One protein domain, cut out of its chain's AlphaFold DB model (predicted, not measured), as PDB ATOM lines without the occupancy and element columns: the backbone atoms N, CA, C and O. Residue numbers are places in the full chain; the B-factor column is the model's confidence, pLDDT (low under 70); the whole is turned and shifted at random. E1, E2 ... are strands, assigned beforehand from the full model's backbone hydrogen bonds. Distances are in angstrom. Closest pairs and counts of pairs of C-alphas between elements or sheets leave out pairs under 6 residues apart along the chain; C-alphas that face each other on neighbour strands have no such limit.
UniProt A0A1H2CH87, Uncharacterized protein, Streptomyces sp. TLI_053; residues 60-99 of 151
ATOM      1  N   LEU A  60     -41.065   3.297 -11.980       81.81
ATOM      2  CA  LEU A  60     -39.754   3.097 -12.587       81.81
ATOM      3  C   LEU A  60     -39.121   1.822 -12.028       81.81
ATOM      4  O   LEU A  60     -39.195   1.541 -10.831       81.81
ATOM      5  N   ALA A  61     -38.499   1.037 -12.909       79.25
ATOM      6  CA  ALA A  61     -37.816  -0.195 -12.518       79.25
ATOM      7  C   ALA A  61     -36.596   0.084 -11.625       79.25
ATOM      8  O   ALA A  61     -36.261  -0.727 -10.768       79.25
ATOM      9  N   ASN A  62     -35.957   1.238 -11.823       83.25
ATOM     10  CA  ASN A  62     -34.849   1.717 -11.013       83.25
ATOM     11  C   ASN A  62     -35.050   3.212 -10.718       83.25
ATOM     12  O   ASN A  62     -34.525   4.047 -11.457       83.25
ATOM     13  N   PRO A  63     -35.861   3.558  -9.707       82.62
ATOM     14  CA  PRO A  63     -36.085   4.949  -9.356       82.62
ATOM     15  C   PRO A  63     -34.802   5.588  -8.832       82.62
ATOM     16  O   PRO A  63     -33.989   4.947  -8.162       82.62
ATOM     17  N   PHE A  64     -34.618   6.867  -9.133       82.88
ATOM     18  CA  PHE A  64     -33.434   7.587  -8.708       82.88
ATOM     19  C   PHE A  64     -33.550   7.995  -7.235       82.88
ATOM     20  O   PHE A  64     -34.396   8.809  -6.842       82.88
ATOM     21  N   ASP A  65     -32.667   7.432  -6.406       86.31
ATOM     22  CA  ASP A  65     -32.526   7.822  -5.005       86.31
ATOM     23  C   ASP A  65     -31.740   9.134  -4.890       86.31
ATOM     24  O   ASP A  65     -30.532   9.176  -4.662       86.31
ATOM     25  N   ALA A  66     -32.441  10.224  -5.182       85.38
ATOM     26  CA  ALA A  66     -31.875  11.558  -5.224       85.38
ATOM     27  C   ALA A  66     -31.789  12.182  -3.817       85.38
ATOM     28  O   ALA A  66     -32.823  12.238  -3.132       85.38
ATOM     29  N   PRO A  67     -30.616  12.704  -3.401       89.88
ATOM     30  CA  PRO A  67     -30.475  13.424  -2.138       89.88
ATOM     31  C   PRO A  67     -31.198  14.777  -2.181       89.88
ATOM     32  O   PRO A  67     -31.491  15.316  -3.251       89.88
ATOM     33  N   THR A  68     -31.450  15.365  -1.013       93.56
ATOM     34  CA  THR A  68     -31.952  16.743  -0.911       93.56
ATOM     35  C   THR A  68     -31.014  17.718  -1.626       93.56
ATOM     36  O   THR A  68     -29.795  17.623  -1.508       93.56
ATOM     37  N   GLY A  69     -31.584  18.650  -2.385       91.44
ATOM     38  CA  GLY A  69     -30.882  19.601  -3.246       91.44
ATOM     39  C   GLY A  69     -30.602  19.086  -4.660       91.44
ATOM     40  O   GLY A  69     -30.206  19.873  -5.517       91.44
ATOM     41  N   ALA A  70     -30.822  17.797  -4.945       90.62
ATOM     42  CA  ALA A  70     -30.626  17.259  -6.286       90.62
ATOM     43  C   ALA A  70     -31.739  17.704  -7.244       90.62
ATOM     44  O   ALA A  70     -32.918  17.687  -6.892       90.62
ATOM     45  N   LEU A  71     -31.353  18.043  -8.475       91.81
ATOM     46  CA  LEU A  71     -32.277  18.273  -9.578       91.81
ATOM     47  C   LEU A  71     -32.669  16.926 -10.200       91.81
ATOM     48  O   LEU A  71     -31.804  16.123 -10.562       91.81
ATOM     49  N   VAL A  72     -33.971  16.679 -10.310       91.69
ATOM     50  CA  VAL A  72     -34.542  15.404 -10.752       91.69
ATOM     51  C   VAL A  72     -35.648  15.602 -11.777       91.69
ATOM     52  O   VAL A  72     -36.203  16.695 -11.896       91.69
ATOM     53  N   TYR A  73     -35.978  14.536 -12.503       90.50
ATOM     54  CA  TYR A  73     -37.099  14.506 -13.435       90.50
ATOM     55  C   TYR A  73     -38.253  13.691 -12.847       90.50
ATOM     56  O   TYR A  73     -38.081  12.526 -12.498       90.50
ATOM     57  N   ASP A  74     -39.426  14.305 -12.720       88.81
ATOM     58  CA  ASP A  74     -40.645  13.637 -12.269       88.81
ATOM     59  C   ASP A  74     -41.439  13.143 -13.481       88.81
ATOM     60  O   ASP A  74     -42.006  13.940 -14.235       88.81
ATOM     61  N   VAL A  75     -41.489  11.824 -13.676       86.94
ATOM     62  CA  VAL A  75     -42.122  11.231 -14.865       86.94
ATOM     63  C   VAL A  75     -43.650  11.314 -14.836       86.94
ATOM     64  O   VAL A  75     -44.277  11.192 -15.888       86.94
ATOM     65  N   LEU A  76     -44.264  11.541 -13.664       84.06
ATOM     66  CA  LEU A  76     -45.719  11.711 -13.567       84.06
ATOM     67  C   LEU A  76     -46.158  13.056 -14.134       84.06
ATOM     68  O   LEU A  76     -47.132  13.129 -14.884       84.06
ATOM     69  N   THR A  77     -45.437  14.117 -13.778       78.62
ATOM     70  CA  THR A  77     -45.755  15.483 -14.211       78.62
ATOM     71  C   THR A  77     -45.009  15.889 -15.479       78.62
ATOM     72  O   THR A  77     -45.403  16.850 -16.141       78.62
ATOM     73  N   GLY A  78     -43.943  15.165 -15.832       83.62
ATOM     74  CA  GLY A  78     -43.037  15.497 -16.928       83.62
ATOM     75  C   GLY A  78     -42.189  16.742 -16.652       83.62
ATOM     76  O   GLY A  78     -41.735  17.385 -17.601       83.62
ATOM     77  N   ARG A  79     -42.010  17.118 -15.380       84.75
ATOM     78  CA  ARG A  79     -41.340  18.358 -14.948       84.75
ATOM     79  C   ARG A  79     -40.002  18.062 -14.276       84.75
ATOM     80  O   ARG A  79     -39.806  16.997 -13.697       84.75
ATOM     81  N   MET A  80     -39.086  19.029 -14.327       89.50
ATOM     82  CA  MET A  80     -37.854  18.998 -13.538       89.50
ATOM     83  C   MET A  80     -38.052  19.746 -12.224       89.50
ATOM     84  O   MET A  80     -38.607  20.846 -12.224       89.50
ATOM     85  N   GLY A  81     -37.574  19.175 -11.121       90.75
ATOM     86  CA  GLY A  81     -37.685  19.773  -9.793       90.75
ATOM     87  C   GLY A  81     -36.472  19.483  -8.920       90.75
ATOM     88  O   GLY A  81     -35.789  18.479  -9.096       90.75
ATOM     89  N   VAL A  82     -36.193  20.378  -7.981       92.81
ATOM     90  CA  VAL A  82     -35.163  20.211  -6.955       92.81
ATOM     91  C   VAL A  82     -35.786  19.537  -5.738       92.81
ATOM     92  O   VAL A  82     -36.821  19.986  -5.245       92.81
ATOM     93  N   VAL A  83     -35.149  18.476  -5.239       94.31
ATOM     94  CA  VAL A  83     -35.588  17.756  -4.036       94.31
ATOM     95  C   VAL A  83     -35.426  18.642  -2.810       94.31
ATOM     96  O   VAL A  83     -34.310  18.981  -2.429       94.31
ATOM     97  N   MET A  84     -36.531  18.987  -2.161       95.00
ATOM     98  CA  MET A  84     -36.540  19.779  -0.928       95.00
ATOM     99  C   MET A  84     -36.547  18.904   0.315       95.00
ATOM    100  O   MET A  84     -35.843  19.181   1.283       95.00
ATOM    101  N   ALA A  85     -37.333  17.832   0.286       91.12
ATOM    102  CA  ALA A  85     -37.444  16.898   1.392       91.12
ATOM    103  C   ALA A  85     -37.909  15.530   0.897       91.12
ATOM    104  O   ALA A  85     -38.564  15.410  -0.141       91.12
ATOM    105  N   ARG A  86     -37.597  14.496   1.679       90.62
ATOM    106  CA  ARG A  86     -38.157  13.152   1.527       90.62
ATOM    107  C   ARG A  86     -38.775  12.723   2.848       90.62
ATOM    108  O   ARG A  86     -38.101  12.739   3.875       90.62
ATOM    109  N   VAL A  87     -40.036  12.310   2.802       89.19
ATOM    110  CA  VAL A  87     -40.773  11.768   3.947       89.19
ATOM    111  C   VAL A  87     -41.338  10.412   3.539       89.19
ATOM    112  O   VAL A  87     -42.342  10.306   2.834       89.19
ATOM    113  N   GLY A  88     -40.645   9.344   3.937       87.88
ATOM    114  CA  GLY A  88     -40.964   7.993   3.485       87.88
ATOM    115  C   GLY A  88     -40.833   7.865   1.964       87.88
ATOM    116  O   GLY A  88     -39.731   7.942   1.424       87.88
ATOM    117  N   ARG A  89     -41.959   7.649   1.274       85.75
ATOM    118  CA  ARG A  89     -42.015   7.565  -0.198       85.75
ATOM    119  C   ARG A  89     -42.392   8.880  -0.870       85.75
ATOM    120  O   ARG A  89     -42.256   8.973  -2.083       85.75
ATOM    121  N   THR A  90     -42.843   9.869  -0.112       87.38
ATOM    122  CA  THR A  90     -43.226  11.171  -0.653       87.38
ATOM    123  C   THR A  90     -41.991  12.050  -0.768       87.38
ATOM    124  O   THR A  90     -41.202  12.165   0.174       87.38
ATOM    125  N   VAL A  91     -41.812  12.665  -1.930       90.62
ATOM    126  CA  VAL A  91     -40.713  13.582  -2.221       90.62
ATOM    127  C   VAL A  91     -41.291  14.943  -2.554       90.62
ATOM    128  O   VAL A  91     -42.144  15.052  -3.429       90.62
ATOM    129  N   HIS A  92     -40.821  15.969  -1.856       91.44
ATOM    130  CA  HIS A  92     -41.260  17.344  -2.048       91.44
ATOM    131  C   HIS A  92     -40.302  18.005  -3.033       91.44
ATOM    132  O   HIS A  92     -39.087  18.022  -2.804       91.44
ATOM    133  N   LEU A  93     -40.841  18.518  -4.131       89.75
ATOM    134  CA  LEU A  93     -40.102  19.108  -5.235       89.75
ATOM    135  C   LEU A  93     -40.463  20.584  -5.377       89.75
ATOM    136  O   LEU A  93     -41.624  20.974  -5.263       89.75
ATOM    137  N   ARG A  94     -39.454  21.398  -5.684       92.25
ATOM    138  CA  ARG A  94     -39.635  22.793  -6.107       92.25
ATOM    139  C   ARG A  94     -39.114  22.994  -7.529       92.25
ATOM    140  O   ARG A  94     -38.122  22.360  -7.889       92.25
ATOM    141  N   PRO A  95     -39.689  23.899  -8.333       89.19
ATOM    142  CA  PRO A  95     -39.101  24.248  -9.621       89.19
ATOM    143  C   PRO A  95     -37.735  24.927  -9.437       89.19
ATOM    144  O   PRO A  95     -37.532  25.672  -8.473       89.19
ATOM    145  N   GLU A  96     -36.813  24.725 -10.385       84.44
ATOM    146  CA  GLU A  96     -35.480  25.354 -10.358       84.44
ATOM    147  C   GLU A  96     -35.560  26.892 -10.378       84.44
ATOM    148  O   GLU A  96     -34.878  27.562  -9.606       84.44
ATOM    149  N   GLY A  97     -36.461  27.443 -11.199       80.00
ATOM    150  CA  GLY A  97     -36.673  28.883 -11.366       80.00
ATOM    151  C   GLY A  97     -37.661  29.497 -10.372       80.00
ATOM    152  O   GLY A  97     -38.010  30.666 -10.510       80.00
ATOM    153  N   GLY A  98     -38.129  28.726  -9.384       76.50
ATOM    154  CA  GLY A  98     -39.234  29.118  -8.508       76.50
ATOM    155  C   GLY A  98     -40.615  28.878  -9.131       76.50
ATOM    156  O   GLY A  98     -40.743  28.504 -10.295       76.50
ATOM    157  N   GLY A  99     -41.660  29.037  -8.320       83.62
ATOM    158  CA  GLY A  99     -43.040  28.697  -8.675       83.62
ATOM    159  C   GLY A  99     -43.647  27.705  -7.687       83.62
ATOM    160  O   GLY A  99     -43.168  27.571  -6.563       83.62
TER     161      GLY A  99
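Overview. This is residues 60 to 99 of the 151 residues of an uncharacterized protein of Streptomyces sp. TLI_053 (UniProt A0A1H2CH87). Picture one small, strongly twisted sheet of three strands with the long strand E2 in the middle; E2 bends, and its first part makes a hairpin with E1 while its later part makes a second hairpin with E3. An unnamed stretch, residues 60 to 70, leads into the sheet, and a short tail, residues 95 to 99, leaves it. The 40 printed residues hold no named helix and three named strands, E1, E2 and E3 along the chain; the sheet's order is E1, E2, E3, all antiparallel, a meander in which each strand is the antiparallel neighbour of the one before. The class is all strand, with 18 of the 40 residues in named elements, under half. The whole is compact, with a radius of gyration of the C-alphas of 9.8 A and spans of 29 by 20 by 14 A.

Arrangement. Go along from Leu 60 and you reach the first strand, E1, residues 71 to 74, an edge strand. Its antiparallel neighbour is E2, residues 79 to 87, the inner strand, and the two form a hairpin. Look at C-alphas 71 and 82, which face each other at 4.4 A; N 72 and O 81, 2.8 A apart, and N 81 and O 72, 2.9 A apart, are within hydrogen-bond range. Move on to residue 84, where E2 bends by 75 degrees. The other edge strand is E3, residues 90 to 94, antiparallel to E2 with 132 degrees between their directions, and this pair is also a hairpin. Here C-alphas 86 and 91 face each other at 4.6 A, and N 84 and O 92, 2.8 A apart, and N 90 and O 87, 3.0 A apart, are within hydrogen-bond range. The pairing is staggered: E2 pairs with E1 over residues 79 to 82 and with E3 over residues 82 to 87.

Along the chain. Find C-alpha 71 at (-32.277, 18.273, -9.578); from there E1 runs 9.9 A to C-alpha 74. E2 begins at C-alpha 79, at (-41.340, 18.358, -14.948), and its first and last C-alphas, 79 and 87, are 20.0 A apart. E3 runs 13.3 A from C-alpha 90 to C-alpha 94, which you find at (-39.635, 22.793, -6.107).

Size, cuts and confidence. The two C-alphas farthest apart are those of Ala 61 and Gly 98, at 29.6 A. The printed part has no cut from residue 60 to residue 99. Both links between strands are tight, with 4 residues between E1 and E2 and 2 between E2 and E3. In the B-factor column of this predicted model, the mean pLDDT of the printed part is 87.5, and no printed residue is under 70.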